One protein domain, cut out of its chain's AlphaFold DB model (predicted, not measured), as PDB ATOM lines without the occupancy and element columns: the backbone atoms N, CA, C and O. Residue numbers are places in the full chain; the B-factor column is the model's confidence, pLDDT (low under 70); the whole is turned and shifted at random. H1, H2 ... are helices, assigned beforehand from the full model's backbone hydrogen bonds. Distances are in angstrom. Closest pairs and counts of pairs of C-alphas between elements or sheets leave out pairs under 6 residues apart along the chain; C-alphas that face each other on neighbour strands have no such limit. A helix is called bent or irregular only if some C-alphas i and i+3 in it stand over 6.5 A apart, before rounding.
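What this domain is: This is residues 236 to 344 of the 381 residues of an uncharacterized protein of Rhizopus microsporus var. microsporus (UniProt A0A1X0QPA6). Three helices, H1, H2 and H3, form a small core in which H2 crosses both H1 and H3 at steep angles. The long helix H5 passes H1 with residues 329 to 332, short H4 lies beyond the core near the beginning of H5, and residues 337 to 344 stick out as a free arm. The printed part has 109 residues with five named helices, H1 to H5 in order, and no named strand; the class is all helix. The whole is compact, with a radius of gyration of the C-alphas of 14.1 A, and flat in outline, spanning 41 by 37 by 20 A.

How they stand to each other: H1, residues 236 to 250, and H2, residues 263 to 276, touch at a steep tilt of 51 degrees and run opposite ways; their closest C-alphas, those of Ile 242 and Ala 270, are 5.5 A apart. H2, with residues 269 to 273 alone, touches residues 298 to 302 of H3, which is residues 292 to 306. Their closest C-alphas, those of Ile 273 and Thr 298, are 6.1 A apart, at a steep tilt of 54 degrees, the same way. H1 and H3 are close but not clearly touching, with the C-alphas of Phe 245 and Ile 301 closest at 7.2 A. H4, residues 315 to 320, is apart from H2 and H3, and only just apart from H1, at 8.1 A. H5, residues 322 to 343, only just touches H1, with 3 pairs of C-alphas within 8 A and with its residues 329 to 332 alone; the closest C-alphas, those of His 244 and Leu 332, are 7.4 A apart, at a steep tilt of 42 degrees, the same way. H4 and H5 are close but not clearly touching, with the C-alphas of Leu 318 and Phe 325 closest at 7.6 A, and about perpendicular at 74 degrees. The helix packing is mostly crossed: of the 3 pairs that touch, 0 are at a shallow tilt. Every O i to N i+4 pair is within hydrogen-bond range in H1, H2, H3 and H4, and 15 of 18 are in H5.

Where its parts are: H1 begins at C-alpha 236 at (155.654, 135.737, 110.655) and is 21.1 A long. H2 measures 20.2 A, H3 20.8 A and H4 8.7 A. H5, 31.3 A, ends at C-alpha 343 at (151.954, 125.692, 132.542); it has a kink of 27 degrees near residue 329 and is irregular, with C-alphas 324 and 327 7.1 A apart.

The domain as a whole: The two C-alphas farthest apart, those of Glu 281 and Glu 344, are 41.7 A apart. The printed part has no cut. The links H1 to H2 and H2 to H3 are long, with 12 and 15 residues. The mean pLDDT of the printed part is 86.3, and residues 338 to 344 are under 70.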
ATOM      1  N   THR A 236     156.259 136.289 109.432       91.62
ATOM      2  CA  THR A 236     155.654 135.737 110.655       91.62
ATOM      3  C   THR A 236     154.649 136.655 111.334       91.62
ATOM      4  O   THR A 236     153.862 136.157 112.145       91.62
ATOM      5  N   HIS A 237     154.628 137.950 111.005       93.31
ATOM      6  CA  HIS A 237     153.774 138.932 111.670       93.31
ATOM      7  C   HIS A 237     152.287 138.554 111.595       93.31
ATOM      8  O   HIS A 237     151.621 138.514 112.632       93.31
ATOM      9  N   GLU A 238     151.773 138.197 110.413       92.56
ATOM     10  CA  GLU A 238     150.370 137.788 110.239       92.56
ATOM     11  C   GLU A 238     150.028 136.577 111.110       92.56
ATOM     12  O   GLU A 238     149.154 136.637 111.977       92.56
ATOM     13  N   ARG A 239     150.781 135.488 110.932       92.69
ATOM     14  CA  ARG A 239     150.553 134.229 111.646       92.69
ATOM     15  C   ARG A 239     150.593 134.421 113.161       92.69
ATOM     16  O   ARG A 239     149.729 133.897 113.865       92.69
ATOM     17  N   ARG A 240     151.590 135.148 113.674       92.81
ATOM     18  CA  ARG A 240     151.767 135.376 115.116       92.81
ATOM     19  C   ARG A 240     150.661 136.262 115.691       92.81
ATOM     20  O   ARG A 240     150.129 135.930 116.748       92.81
ATOM     21  N   SER A 241     150.263 137.310 114.973       93.25
ATOM     22  CA  SER A 241     149.188 138.213 115.404       93.25
ATOM     23  C   SER A 241     147.841 137.496 115.466       93.25
ATOM     24  O   SER A 241     147.185 137.496 116.504       93.25
ATOM     25  N   ILE A 242     147.477 136.783 114.395       92.94
ATOM     26  CA  ILE A 242     146.225 136.015 114.323       92.94
ATOM     27  C   ILE A 242     146.178 134.945 115.412       92.94
ATOM     28  O   ILE A 242     145.151 134.777 116.070       92.94
ATOM     29  N   THR A 243     147.290 134.243 115.647       92.62
ATOM     30  CA  THR A 243     147.378 133.242 116.722       92.62
ATOM     31  C   THR A 243     147.115 133.870 118.091       92.62
ATOM     32  O   THR A 243     146.410 133.285 118.912       92.62
ATOM     33  N   HIS A 244     147.639 135.071 118.347       92.25
ATOM     34  CA  HIS A 244     147.384 135.776 119.598       92.25
ATOM     35  C   HIS A 244     145.916 136.200 119.743       92.25
ATOM     36  O   HIS A 244     145.312 135.916 120.774       92.25
ATOM     37  N   PHE A 245     145.309 136.788 118.706       93.38
ATOM     38  CA  PHE A 245     143.890 137.173 118.737       93.38
ATOM     39  C   PHE A 245     142.982 135.969 118.971       93.38
ATOM     40  O   PHE A 245     142.077 136.019 119.801       93.38
ATOM     41  N   LEU A 246     143.270 134.855 118.296       91.75
ATOM     42  CA  LEU A 246     142.578 133.594 118.528       91.75
ATOM     43  C   LEU A 246     142.677 133.178 119.991       91.75
ATOM     44  O   LEU A 246     141.653 132.919 120.616       91.75
ATOM     45  N   ASN A 247     143.884 133.161 120.555       89.69
ATOM     46  CA  ASN A 247     144.089 132.796 121.952       89.69
ATOM     47  C   ASN A 247     143.282 133.679 122.915       89.69
ATOM     48  O   ASN A 247     142.709 133.150 123.863       89.69
ATOM     49  N   MET A 248     143.180 134.986 122.658       89.38
ATOM     50  CA  MET A 248     142.340 135.890 123.456       89.38
ATOM     51  C   MET A 248     140.848 135.548 123.376       89.38
ATOM     52  O   MET A 248     140.138 135.721 124.362       89.38
ATOM     53  N   MET A 249     140.378 135.059 122.224       90.31
ATOM     54  CA  MET A 249     138.991 134.620 122.025       90.31
ATOM     55  C   MET A 249     138.707 133.228 122.611       90.31
ATOM     56  O   MET A 249     137.541 132.878 122.808       90.31
ATOM     57  N   TYR A 250     139.739 132.411 122.848       86.50
ATOM     58  CA  TYR A 250     139.629 131.105 123.516       86.50
ATOM     59  C   TYR A 250     139.694 131.202 125.036       86.50
ATOM     60  O   TYR A 250     139.108 130.359 125.712       86.50
ATOM     61  N   ASP A 251     140.431 132.172 125.569       84.75
ATOM     62  CA  ASP A 251     140.661 132.273 127.002       84.75
ATOM     63  C   ASP A 251     139.374 132.664 127.737       84.75
ATOM     64  O   ASP A 251     138.793 133.722 127.506       84.75
ATOM     65  N   ASN A 252     138.928 131.792 128.639       82.00
ATOM     66  CA  ASN A 252     137.718 131.972 129.432       82.00
ATOM     67  C   ASN A 252     137.801 133.151 130.406       82.00
ATOM     68  O   ASN A 252     136.758 133.640 130.831       82.00
ATOM     69  N   ASN A 253     139.017 133.560 130.761       81.19
ATOM     70  CA  ASN A 253     139.283 134.667 131.672       81.19
ATOM     71  C   ASN A 253     139.511 135.988 130.918       81.19
ATOM     72  O   ASN A 253     139.662 137.037 131.538       81.19
ATOM     73  N   SER A 254     139.548 135.946 129.583       80.94
ATOM     74  CA  SER A 254     139.666 137.132 128.742       80.94
ATOM     75  C   SER A 254     138.314 137.826 128.625       80.94
ATOM     76  O   SER A 254     137.298 137.193 128.339       80.94
ATOM     77  N   SER A 255     138.303 139.154 128.745       82.31
ATOM     78  CA  SER A 255     137.122 139.974 128.446       82.31
ATOM     79  C   SER A 255     136.688 139.886 126.976       82.31
ATOM     80  O   SER A 255     135.590 140.300 126.636       82.31
ATOM     81  N   ASN A 256     137.543 139.340 126.105       86.38
ATOM     82  CA  ASN A 256     137.306 139.186 124.668       86.38
ATOM     83  C   ASN A 256     136.920 137.746 124.287       86.38
ATOM     84  O   ASN A 256     137.138 137.318 123.153       86.38
ATOM     85  N   CYS A 257     136.424 136.963 125.246       85.50
ATOM     86  CA  CYS A 257     136.109 135.559 125.040       85.50
ATOM     87  C   CYS A 257     134.902 135.369 124.102       85.50
ATOM     88  O   CYS A 257     133.840 135.961 124.292       85.50
ATOM     89  N   CYS A 258     135.038 134.468 123.125       86.25
ATOM     90  CA  CYS A 258     133.997 134.152 122.142       86.25
ATOM     91  C   CYS A 258     133.656 132.652 122.160       86.25
ATOM     92  O   CYS A 258     133.722 131.992 121.120       86.25
ATOM     93  N   LYS A 259     133.343 132.074 123.330       82.38
ATOM     94  CA  LYS A 259     133.096 130.616 123.453       82.38
ATOM     95  C   LYS A 259     131.923 130.125 122.613       82.38
ATOM     96  O   LYS A 259     131.938 128.985 122.165       82.38
ATOM     97  N   GLU A 260     130.935 130.991 122.411       85.56
ATOM     98  CA  GLU A 260     129.730 130.702 121.633       85.56
ATOM     99  C   GLU A 260     130.033 130.516 120.140       85.56
ATOM    100  O   GLU A 260     129.287 129.844 119.430       85.56
ATOM    101  N   LEU A 261     131.152 131.070 119.656       87.50
ATOM    102  CA  LEU A 261     131.541 130.948 118.261       87.50
ATOM    103  C   LEU A 261     132.273 129.624 117.980       87.50
ATOM    104  O   LEU A 261     133.256 129.275 118.658       87.50
ATOM    105  N   PRO A 262     131.918 128.935 116.879       90.81
ATOM    106  CA  PRO A 262     132.730 127.856 116.338       90.81
ATOM    107  C   PRO A 262     134.177 128.296 116.081       90.81
ATOM    108  O   PRO A 262     134.478 129.472 115.854       90.81
ATOM    109  N   VAL A 263     135.095 127.327 116.064       88.50
ATOM    110  CA  VAL A 263     136.524 127.559 115.787       88.50
ATOM    111  C   VAL A 263     136.736 128.310 114.467       88.50
ATOM    112  O   VAL A 263     137.564 129.218 114.396       88.50
ATOM    113  N   ALA A 264     135.976 127.954 113.428       90.94
ATOM    114  CA  ALA A 264     136.054 128.592 112.116       90.94
ATOM    115  C   ALA A 264     135.640 130.074 112.160       90.94
ATOM    116  O   ALA A 264     136.339 130.916 111.600       90.94
ATOM    117  N   SER A 265     134.568 130.404 112.886       91.56
ATOM    118  CA  SER A 265     134.081 131.778 113.049       91.56
ATOM    119  C   SER A 265     135.081 132.651 113.813       91.56
ATOM    120  O   SER A 265     135.352 133.773 113.399       91.56
ATOM    121  N   ARG A 266     135.722 132.117 114.862       92.12
ATOM    122  CA  ARG A 266     136.804 132.824 115.577       92.12
ATOM    123  C   ARG A 266     138.022 133.082 114.696       92.12
ATOM    124  O   ARG A 266     138.579 134.174 114.733       92.12
ATOM    125  N   LYS A 267     138.413 132.107 113.864       92.88
ATOM    126  CA  LYS A 267     139.472 132.301 112.858       92.88
ATOM    127  C   LYS A 267     139.102 133.419 111.892       92.88
ATOM    128  O   LYS A 267     139.892 134.342 111.737       92.88
ATOM    129  N   ALA A 268     137.903 133.380 111.314       93.12
ATOM    130  CA  ALA A 268     137.433 134.422 110.404       93.12
ATOM    131  C   ALA A 268     137.445 135.816 111.059       93.12
ATOM    132  O   ALA A 268     137.891 136.776 110.435       93.12
ATOM    133  N   LEU A 269     137.048 135.917 112.333       93.44
ATOM    134  CA  LEU A 269     137.081 137.171 113.089       93.44
ATOM    135  C   LEU A 269     138.511 137.680 113.335       93.44
ATOM    136  O   LEU A 269     138.782 138.864 113.162       93.44
ATOM    137  N   ALA A 270     139.449 136.796 113.683       94.00
ATOM    138  CA  ALA A 270     140.856 137.164 113.856       94.00
ATOM    139  C   ALA A 270     141.497 137.658 112.543       94.00
ATOM    140  O   ALA A 270     142.227 138.650 112.551       94.00
ATOM    141  N   TYR A 271     141.187 137.011 111.413       93.69
ATOM    142  CA  TYR A 271     141.602 137.477 110.085       93.69
ATOM    143  C   TYR A 271     140.982 138.833 109.733       93.69
ATOM    144  O   TYR A 271     141.676 139.695 109.198       93.69
ATOM    145  N   PHE A 272     139.702 139.041 110.056       92.75
ATOM    146  CA  PHE A 272     139.013 140.313 109.846       92.75
ATOM    147  C   PHE A 272     139.708 141.466 110.590       92.75
ATOM    148  O   PHE A 272     140.052 142.464 109.957       92.75
ATOM    149  N   ILE A 273     140.013 141.296 111.884       91.94
ATOM    150  CA  ILE A 273     140.734 142.299 112.696       91.94
ATOM    151  C   ILE A 273     142.099 142.621 112.076       91.94
ATOM    152  O   ILE A 273     142.477 143.785 111.951       91.94
ATOM    153  N   TYR A 274     142.834 141.588 111.658       92.25
ATOM    154  CA  TYR A 274     144.138 141.767 111.028       92.25
ATOM    155  C   TYR A 274     144.037 142.573 109.724       92.25
ATOM    156  O   TYR A 274     144.785 143.530 109.528       92.25
ATOM    157  N   LYS A 275     143.084 142.225 108.849       89.94
ATOM    158  CA  LYS A 275     142.882 142.884 107.549       89.94
ATOM    159  C   LYS A 275     142.405 144.326 107.677       89.94
ATOM    160  O   LYS A 275     142.858 145.169 106.906       89.94
ATOM    161  N   GLN A 276     141.580 144.632 108.674       87.31
ATOM    162  CA  GLN A 276     141.132 145.997 108.951       87.31
ATOM    163  C   GLN A 276     142.317 146.952 109.188       87.31
ATOM    164  O   GLN A 276     142.318 148.085 108.717       87.31
ATOM    165  N   LYS A 277     143.379 146.478 109.853       82.50
ATOM    166  CA  LYS A 277     144.615 147.249 110.094       82.50
ATOM    167  C   LYS A 277     145.610 147.238 108.928       82.50
ATOM    168  O   LYS A 277     146.635 147.904 108.984       82.50
ATOM    169  N   GLN A 278     145.338 146.519 107.842       82.00
ATOM    170  CA  GLN A 278     146.131 146.654 106.613       82.00
ATOM    171  C   GLN A 278     145.646 147.819 105.734       82.00
ATOM    172  O   GLN A 278     146.080 147.939 104.594       82.00
ATOM    173  N   GLY A 279     144.713 148.646 106.225       74.38
ATOM    174  CA  GLY A 279     144.042 149.666 105.413       74.38
ATOM    175  C   GLY A 279     143.061 149.072 104.398       74.38
ATOM    176  O   GLY A 279     142.607 149.768 103.497       74.38
ATOM    177  N   SER A 280     142.747 147.780 104.523       73.75
ATOM    178  CA  SER A 280     141.667 147.148 103.770       73.75
ATOM    179  C   SER A 280     140.332 147.477 104.445       73.75
ATOM    180  O   SER A 280     140.273 147.531 105.672       73.75
ATOM    181  N   GLU A 281     139.253 147.610 103.674       77.88
ATOM    182  CA  GLU A 281     137.876 147.531 104.185       77.88
ATOM    183  C   GLU A 281     137.364 146.091 103.992       77.88
ATOM    184  O   GLU A 281     136.669 145.807 103.012       77.88
ATOM    185  N   PRO A 282     137.759 145.118 104.842       83.06
ATOM    186  CA  PRO A 282     137.260 143.761 104.706       83.06
ATOM    187  C   PRO A 282     135.754 143.738 104.970       83.06
ATOM    188  O   PRO A 282     135.253 144.393 105.886       83.06
ATOM    189  N   SER A 283     135.027 142.930 104.201       87.62
ATOM    190  CA  SER A 283     133.640 142.627 104.523       87.62
ATOM    191  C   SER A 283     133.559 141.875 105.852       87.62
ATOM    192  O   SER A 283     134.459 141.112 106.223       87.62
ATOM    193  N   TRP A 284     132.467 142.095 106.585       91.62
ATOM    194  CA  TRP A 284     132.227 141.378 107.832       91.62
ATOM    195  C   TRP A 284     132.205 139.859 107.576       91.62
ATOM    196  O   TRP A 284     131.562 139.414 106.619       91.62
ATOM    197  N   PRO A 285     132.883 139.043 108.402       90.56
ATOM    198  CA  PRO A 285     132.969 137.607 108.179       90.56
ATOM    199  C   PRO A 285     131.587 136.948 108.270       90.56
ATOM    200  O   PRO A 285     130.963 136.938 109.329       90.56
ATOM    201  N   SER A 286     131.136 136.331 107.173       85.19
ATOM    202  CA  SER A 286     129.825 135.665 107.084       85.19
ATOM    203  C   SER A 286     129.537 134.605 108.163       85.19
ATOM    204  O   SER A 286     128.376 134.496 108.554       85.19
ATOM    205  N   PRO A 287     130.520 133.850 108.709       85.06
ATOM    206  CA  PRO A 287     130.257 132.870 109.765       85.06
ATOM    207  C   PRO A 287     130.064 133.489 111.158       85.06
ATOM    208  O   PRO A 287     129.899 132.745 112.129       85.06
ATOM    209  N   VAL A 288     130.179 134.814 111.297       86.44
ATOM    210  CA  VAL A 288     130.086 135.528 112.575       86.44
ATOM    211  C   VAL A 288     128.839 136.415 112.551       86.44
ATOM    212  O   VAL A 288     128.714 137.252 111.654       86.44
ATOM    213  N   PRO A 289     127.928 136.307 113.535       87.00
ATOM    214  CA  PRO A 289     126.808 137.235 113.653       87.00
ATOM    215  C   PRO A 289     127.303 138.685 113.712       87.00
ATOM    216  O   PRO A 289     128.207 139.005 114.480       87.00
ATOM    217  N   CYS A 290     126.711 139.578 112.920       83.94
ATOM    218  CA  CYS A 290     127.035 141.005 112.958       83.94
ATOM    219  C   CYS A 290     126.296 141.684 114.127       83.94
ATOM    220  O   CYS A 290     125.367 142.462 113.925       83.94
ATOM    221  N   SER A 291     126.665 141.331 115.362       87.50
ATOM    222  CA  SER A 291     126.114 141.916 116.592       87.50
ATOM    223  C   SER A 291     127.047 142.983 117.171       87.50
ATOM    224  O   SER A 291     128.253 142.970 116.915       87.50
ATOM    225  N   ASN A 292     126.501 143.894 117.985       89.50
ATOM    226  CA  ASN A 292     127.306 144.904 118.686       89.50
ATOM    227  C   ASN A 292     128.376 144.256 119.575       89.50
ATOM    228  O   ASN A 292     129.509 144.716 119.589       89.50
ATOM    229  N   TYR A 293     128.055 143.120 120.197       88.88
ATOM    230  CA  TYR A 293     128.993 142.350 121.014       88.88
ATOM    231  C   TYR A 293     130.285 141.984 120.263       88.88
ATOM    232  O   TYR A 293     131.387 142.264 120.729       88.88
ATOM    233  N   TYR A 294     130.182 141.394 119.064       89.88
ATOM    234  CA  TYR A 294     131.379 141.009 118.308       89.88
ATOM    235  C   TYR A 294     132.122 142.218 117.737       89.88
ATOM    236  O   TYR A 294     133.344 142.159 117.611       89.88
ATOM    237  N   LYS A 295     131.422 143.320 117.435       90.62
ATOM    238  CA  LYS A 295     132.061 144.583 117.036       90.62
ATOM    239  C   LYS A 295     132.897 145.168 118.173       90.62
ATOM    240  O   LYS A 295     134.077 145.441 117.967       90.62
ATOM    241  N   GLU A 296     132.346 145.237 119.381       91.50
ATOM    242  CA  GLU A 296     133.065 145.699 120.576       91.50
ATOM    243  C   GLU A 296     134.310 144.844 120.856       91.50
ATOM    244  O   GLU A 296     135.376 145.381 121.155       91.50
ATOM    245  N   ILE A 297     134.232 143.519 120.674       90.56
ATOM    246  CA  ILE A 297     135.404 142.636 120.787       90.56
ATOM    247  C   ILE A 297     136.458 142.965 119.726       90.56
ATOM    248  O   ILE A 297     137.646 143.051 120.048       90.56
ATOM    249  N   THR A 298     136.055 143.151 118.464       91.75
ATOM    250  CA  THR A 298     137.004 143.516 117.400       91.75
ATOM    251  C   THR A 298     137.686 144.853 117.684       91.75
ATOM    252  O   THR A 298     138.902 144.952 117.538       91.75
ATOM    253  N   GLU A 299     136.940 145.846 118.173       91.56
ATOM    254  CA  GLU A 299     137.451 147.171 118.538       91.56
ATOM    255  C   GLU A 299     138.375 147.111 119.757       91.56
ATOM    256  O   GLU A 299     139.443 147.723 119.757       91.56
ATOM    257  N   SER A 300     138.016 146.322 120.769       93.00
ATOM    258  CA  SER A 300     138.828 146.081 121.964       93.00
ATOM    259  C   SER A 300     140.181 145.446 121.615       93.00
ATOM    260  O   SER A 300     141.234 145.952 122.022       93.00
ATOM    261  N   ILE A 301     140.189 144.388 120.792       92.62
ATOM    262  CA  ILE A 301     141.427 143.745 120.321       92.62
ATOM    263  C   ILE A 301     142.241 144.709 119.448       92.62
ATOM    264  O   ILE A 301     143.451 144.834 119.646       92.62
ATOM    265  N   ALA A 302     141.599 145.426 118.522       91.06
ATOM    266  CA  ALA A 302     142.263 146.402 117.660       91.06
ATOM    267  C   ALA A 302     142.899 147.552 118.461       91.06
ATOM    268  O   ALA A 302     144.035 147.935 118.186       91.06
ATOM    269  N   SER A 303     142.201 148.066 119.475       91.38
ATOM    270  CA  SER A 303     142.674 149.121 120.377       91.38
ATOM    271  C   SER A 303     143.861 148.659 121.221       91.38
ATOM    272  O   SER A 303     144.848 149.383 121.365       91.38
ATOM    273  N   MET A 304     143.817 147.427 121.742       92.12
ATOM    274  CA  MET A 304     144.962 146.818 122.425       92.12
ATOM    275  C   MET A 304     146.170 146.731 121.493       92.12
ATOM    276  O   MET A 304     147.268 147.137 121.873       92.12
ATOM    277  N   TRP A 305     145.962 146.250 120.270       92.81
ATOM    278  CA  TRP A 305     147.033 146.035 119.306       92.81
ATOM    279  C   TRP A 305     147.731 147.342 118.895       92.81
ATOM    280  O   TRP A 305     148.963 147.395 118.882       92.81
ATOM    281  N   SER A 306     146.972 148.429 118.698       91.62
ATOM    282  CA  SER A 306     147.502 149.774 118.393       91.62
ATOM    283  C   SER A 306     148.428 150.348 119.476       91.62
ATOM    284  O   SER A 306     149.198 151.268 119.210       91.62
ATOM    285  N   LYS A 307     148.425 149.810 120.706       92.50
ATOM    286  CA  LYS A 307     149.381 150.225 121.754       92.50
ATOM    287  C   LYS A 307     150.814 149.767 121.466       92.50
ATOM    288  O   LYS A 307     151.772 150.320 122.029       92.50
ATOM    289  N   TYR A 308     150.968 148.734 120.642       91.88
ATOM    290  CA  TYR A 308     152.241 148.060 120.405       91.88
ATOM    291  C   TYR A 308     152.821 148.306 119.014       91.88
ATOM    292  O   TYR A 308     154.003 148.039 118.825       91.88
ATOM    293  N   GLN A 309     152.037 148.820 118.068       90.44
ATOM    294  CA  GLN A 309     152.498 149.087 116.707       90.44
ATOM    295  C   GLN A 309     151.615 150.115 115.979       90.44
ATOM    296  O   GLN A 309     150.494 150.362 116.424       90.44
ATOM    297  N   PRO A 310     152.094 150.703 114.864       87.06
ATOM    298  CA  PRO A 310     151.304 151.615 114.040       87.06
ATOM    299  C   PRO A 310     150.089 150.947 113.388       87.06
ATOM    300  O   PRO A 310     150.079 149.742 113.140       87.06
ATOM    301  N   ASP A 311     149.099 151.766 113.029       79.38
ATOM    302  CA  ASP A 311     147.868 151.305 112.378       79.38
ATOM    303  C   ASP A 311     148.046 150.905 110.907       79.38
ATOM    304  O   ASP A 311     147.168 150.249 110.365       79.38
ATOM    305  N   GLN A 312     149.156 151.278 110.261       80.00
ATOM    306  CA  GLN A 312     149.490 150.843 108.901       80.00
ATOM    307  C   GLN A 312     150.397 149.614 108.961       80.00
ATOM    308  O   GLN A 312     151.591 149.717 109.252       80.00
ATOM    309  N   CYS A 313     149.810 148.447 108.700       81.88
ATOM    310  CA  CYS A 313     150.500 147.160 108.710       81.88
ATOM    311  C   CYS A 313     150.392 146.423 107.362       81.88
ATOM    312  O   CYS A 313     150.125 145.216 107.288       81.88
ATOM    313  N   ASP A 314     150.556 147.160 106.269       85.12
ATOM    314  CA  ASP A 314     150.675 146.567 104.943       85.12
ATOM    315  C   ASP A 314     152.024 145.840 104.768       85.12
ATOM    316  O   ASP A 314     152.964 145.983 105.559       85.12
ATOM    317  N   SER A 315     152.099 145.018 103.720       85.06
ATOM    318  CA  SER A 315     153.275 144.200 103.404       85.06
ATOM    319  C   SER A 315     154.543 145.040 103.209       85.06
ATOM    320  O   SER A 315     155.618 144.646 103.669       85.06
ATOM    321  N   ASP A 316     154.429 146.204 102.568       87.62
ATOM    322  CA  ASP A 316     155.580 147.044 102.243       87.62
ATOM    323  C   ASP A 316     156.109 147.731 103.501       87.62
ATOM    324  O   ASP A 316     157.324 147.797 103.713       87.62
ATOM    325  N   THR A 317     155.223 148.178 104.390       90.69
ATOM    326  CA  THR A 317     155.608 148.751 105.686       90.69
ATOM    327  C   THR A 317     156.280 147.713 106.587       90.69
ATOM    328  O   THR A 317     157.320 148.016 107.182       90.69
ATOM    329  N   LEU A 318     155.761 146.479 106.643       90.62
ATOM    330  CA  LEU A 318     156.365 145.377 107.410       90.62
ATOM    331  C   LEU A 318     157.813 145.108 106.990       90.62
ATOM    332  O   LEU A 318     158.687 144.935 107.842       90.62
ATOM    333  N   TYR A 319     158.075 145.109 105.680       91.06
ATOM    334  CA  TYR A 319     159.410 144.854 105.155       91.06
ATOM    335  C   TYR A 319     160.338 146.071 105.254       91.06
ATOM    336  O   TYR A 319     161.508 145.933 105.618       91.06
ATOM    337  N   SER A 320     159.843 147.269 104.926       91.38
ATOM    338  CA  SER A 320     160.652 148.493 104.847       91.38
ATOM    339  C   SER A 320     160.967 149.095 106.217       91.38
ATOM    340  O   SER A 320     162.081 149.588 106.421       91.38
ATOM    341  N   LYS A 321     160.043 148.997 107.182       93.88
ATOM    342  CA  LYS A 321     160.156 149.586 108.528       93.88
ATOM    343  C   LYS A 321     159.936 148.547 109.641       93.88
ATOM    344  O   LYS A 321     159.122 148.768 110.538       93.88
ATOM    345  N   PRO A 322     160.713 147.448 109.670       93.25
ATOM    346  CA  PRO A 322     160.531 146.361 110.637       93.25
ATOM    347  C   PRO A 322     160.649 146.818 112.101       93.25
ATOM    348  O   PRO A 322     159.958 146.284 112.965       93.25
ATOM    349  N   HIS A 323     161.477 147.831 112.392       93.25
ATOM    350  CA  HIS A 323     161.699 148.372 113.744       93.25
ATOM    351  C   HIS A 323     160.407 148.828 114.446       93.25
ATOM    352  O   HIS A 323     160.331 148.767 115.672       93.25
ATOM    353  N   LEU A 324     159.376 149.227 113.693       93.31
ATOM    354  CA  LEU A 324     158.089 149.672 114.240       93.31
ATOM    355  C   LEU A 324     157.260 148.532 114.855       93.31
ATOM    356  O   LEU A 324     156.369 148.791 115.658       93.31
ATOM    357  N   PHE A 325     157.567 147.279 114.508       93.88
ATOM    358  CA  PHE A 325     156.800 146.095 114.914       93.88
ATOM    359  C   PHE A 325     157.474 145.293 116.038       93.88
ATOM    360  O   PHE A 325     156.879 144.368 116.591       93.88
ATOM    361  N   PHE A 326     158.704 145.650 116.428       93.31
ATOM    362  CA  PHE A 326     159.456 144.945 117.477       93.31
ATOM    363  C   PHE A 326     158.723 144.941 118.818       93.31
ATOM    364  O   PHE A 326     158.722 143.932 119.517       93.31
ATOM    365  N   LYS A 327     158.057 146.047 119.159       94.06
ATOM    366  CA  LYS A 327     157.303 146.169 120.409       94.06
ATOM    367  C   LYS A 327     156.134 145.177 120.469       94.06
ATOM    368  O   LYS A 327     155.904 144.577 121.518       94.06
ATOM    369  N   TRP A 328     155.453 144.938 119.347       94.38
ATOM    370  CA  TRP A 328     154.431 143.895 119.244       94.38
ATOM    371  C   TRP A 328     155.021 142.491 119.377       94.38
ATOM    372  O   TRP A 328     154.555 141.700 120.195       94.38
ATOM    373  N   PHE A 329     156.094 142.188 118.645       92.75
ATOM    374  CA  PHE A 329     156.765 140.887 118.735       92.75
ATOM    375  C   PHE A 329     157.297 140.582 120.140       92.75
ATOM    376  O   PHE A 329     157.207 139.444 120.600       92.75
ATOM    377  N   TYR A 330     157.815 141.595 120.828       92.19
ATOM    378  CA  TYR A 330     158.273 141.483 122.205       92.19
ATOM    379  C   TYR A 330     157.120 141.176 123.159       92.19
ATOM    380  O   TYR A 330     157.202 140.215 123.921       92.19
ATOM    381  N   PHE A 331     156.009 141.913 123.054       92.88
ATOM    382  CA  PHE A 331     154.793 141.615 123.813       92.88
ATOM    383  C   PHE A 331     154.315 140.175 123.575       92.88
ATOM    384  O   PHE A 331     154.068 139.441 124.531       92.88
ATOM    385  N   LEU A 332     154.265 139.729 122.316       91.56
ATOM    386  CA  LEU A 332     153.888 138.355 121.983       91.56
ATOM    387  C   LEU A 332     154.825 137.318 122.612       91.56
ATOM    388  O   LEU A 332     154.356 136.288 123.095       91.56
ATOM    389  N   SER A 333     156.134 137.582 122.626       86.75
ATOM    390  CA  SER A 333     157.116 136.708 123.274       86.75
ATOM    391  C   SER A 333     156.877 136.613 124.781       86.75
ATOM    392  O   SER A 333     156.899 135.514 125.333       86.75
ATOM    393  N   GLN A 334     156.595 137.741 125.436       86.88
ATOM    394  CA  GLN A 334     156.290 137.783 126.866       86.88
ATOM    395  C   GLN A 334     155.009 137.009 127.198       86.88
ATOM    396  O   GLN A 334     154.967 136.259 128.168       86.88
ATOM    397  N   GLU A 335     153.972 137.120 126.369       82.50
ATOM    398  CA  GLU A 335     152.725 136.370 126.552       82.50
ATOM    399  C   GLU A 335     152.916 134.855 126.396       82.50
ATOM    400  O   GLU A 335     152.334 134.075 127.151       82.50
ATOM    401  N   VAL A 336     153.758 134.415 125.455       75.75
ATOM    402  CA  VAL A 336     154.121 132.994 125.327       75.75
ATOM    403  C   VAL A 336     154.897 132.527 126.554       75.75
ATOM    404  O   VAL A 336     154.561 131.486 127.113       75.75
ATOM    405  N   GLN A 337     155.884 133.298 127.016       70.94
ATOM    406  CA  GLN A 337     156.659 132.955 128.209       70.94
ATOM    407  C   GLN A 337     155.774 132.858 129.451       70.94
ATOM    408  O   GLN A 337     155.837 131.850 130.145       70.94
ATOM    409  N   LYS A 338     154.882 133.827 129.696       68.00
ATOM    410  CA  LYS A 338     153.911 133.754 130.801       68.00
ATOM    411  C   LYS A 338     153.091 132.470 130.750       68.00
ATOM    412  O   LYS A 338     152.903 131.839 131.780       68.00
ATOM    413  N   LYS A 339     152.631 132.050 129.569       60.22
ATOM    414  CA  LYS A 339     151.886 130.789 129.421       60.22
ATOM    415  C   LYS A 339     152.742 129.558 129.703       60.22
ATOM    416  O   LYS A 339     152.234 128.631 130.319       60.22
ATOM    417  N   VAL A 340     154.014 129.558 129.301       56.41
ATOM    418  CA  VAL A 340     154.962 128.482 129.640       56.41
ATOM    419  C   VAL A 340     155.198 128.433 131.152       56.41
ATOM    420  O   VAL A 340     155.038 127.369 131.738       56.41
ATOM    421  N   PHE A 341     155.450 129.576 131.797       35.47
ATOM    422  CA  PHE A 341     155.620 129.670 133.252       35.47
ATOM    423  C   PHE A 341     154.353 129.289 134.035       35.47
ATOM    424  O   PHE A 341     154.460 128.679 135.090       35.47
ATOM    425  N   ILE A 342     153.156 129.611 133.531       48.00
ATOM    426  CA  ILE A 342     151.877 129.207 134.145       48.00
ATOM    427  C   ILE A 342     151.591 127.711 133.916       48.00
ATOM    428  O   ILE A 342     150.953 127.073 134.751       48.00
ATOM    429  N   MET A 343     152.044 127.135 132.797       39.97
ATOM    430  CA  MET A 343     151.954 125.692 132.542       39.97
ATOM    431  C   MET A 343     152.970 124.875 133.352       39.97
ATOM    432  O   MET A 343     152.716 123.699 133.620       39.97
ATOM    433  N   GLU A 344     154.101 125.460 133.749       46.22
ATOM    434  CA  GLU A 344     155.067 124.799 134.622       46.22
ATOM    435  C   GLU A 344     154.563 124.768 136.079       46.22
ATOM    436  O   GLU A 344     154.453 125.780 136.761       46.22
TER     437      GLU A 344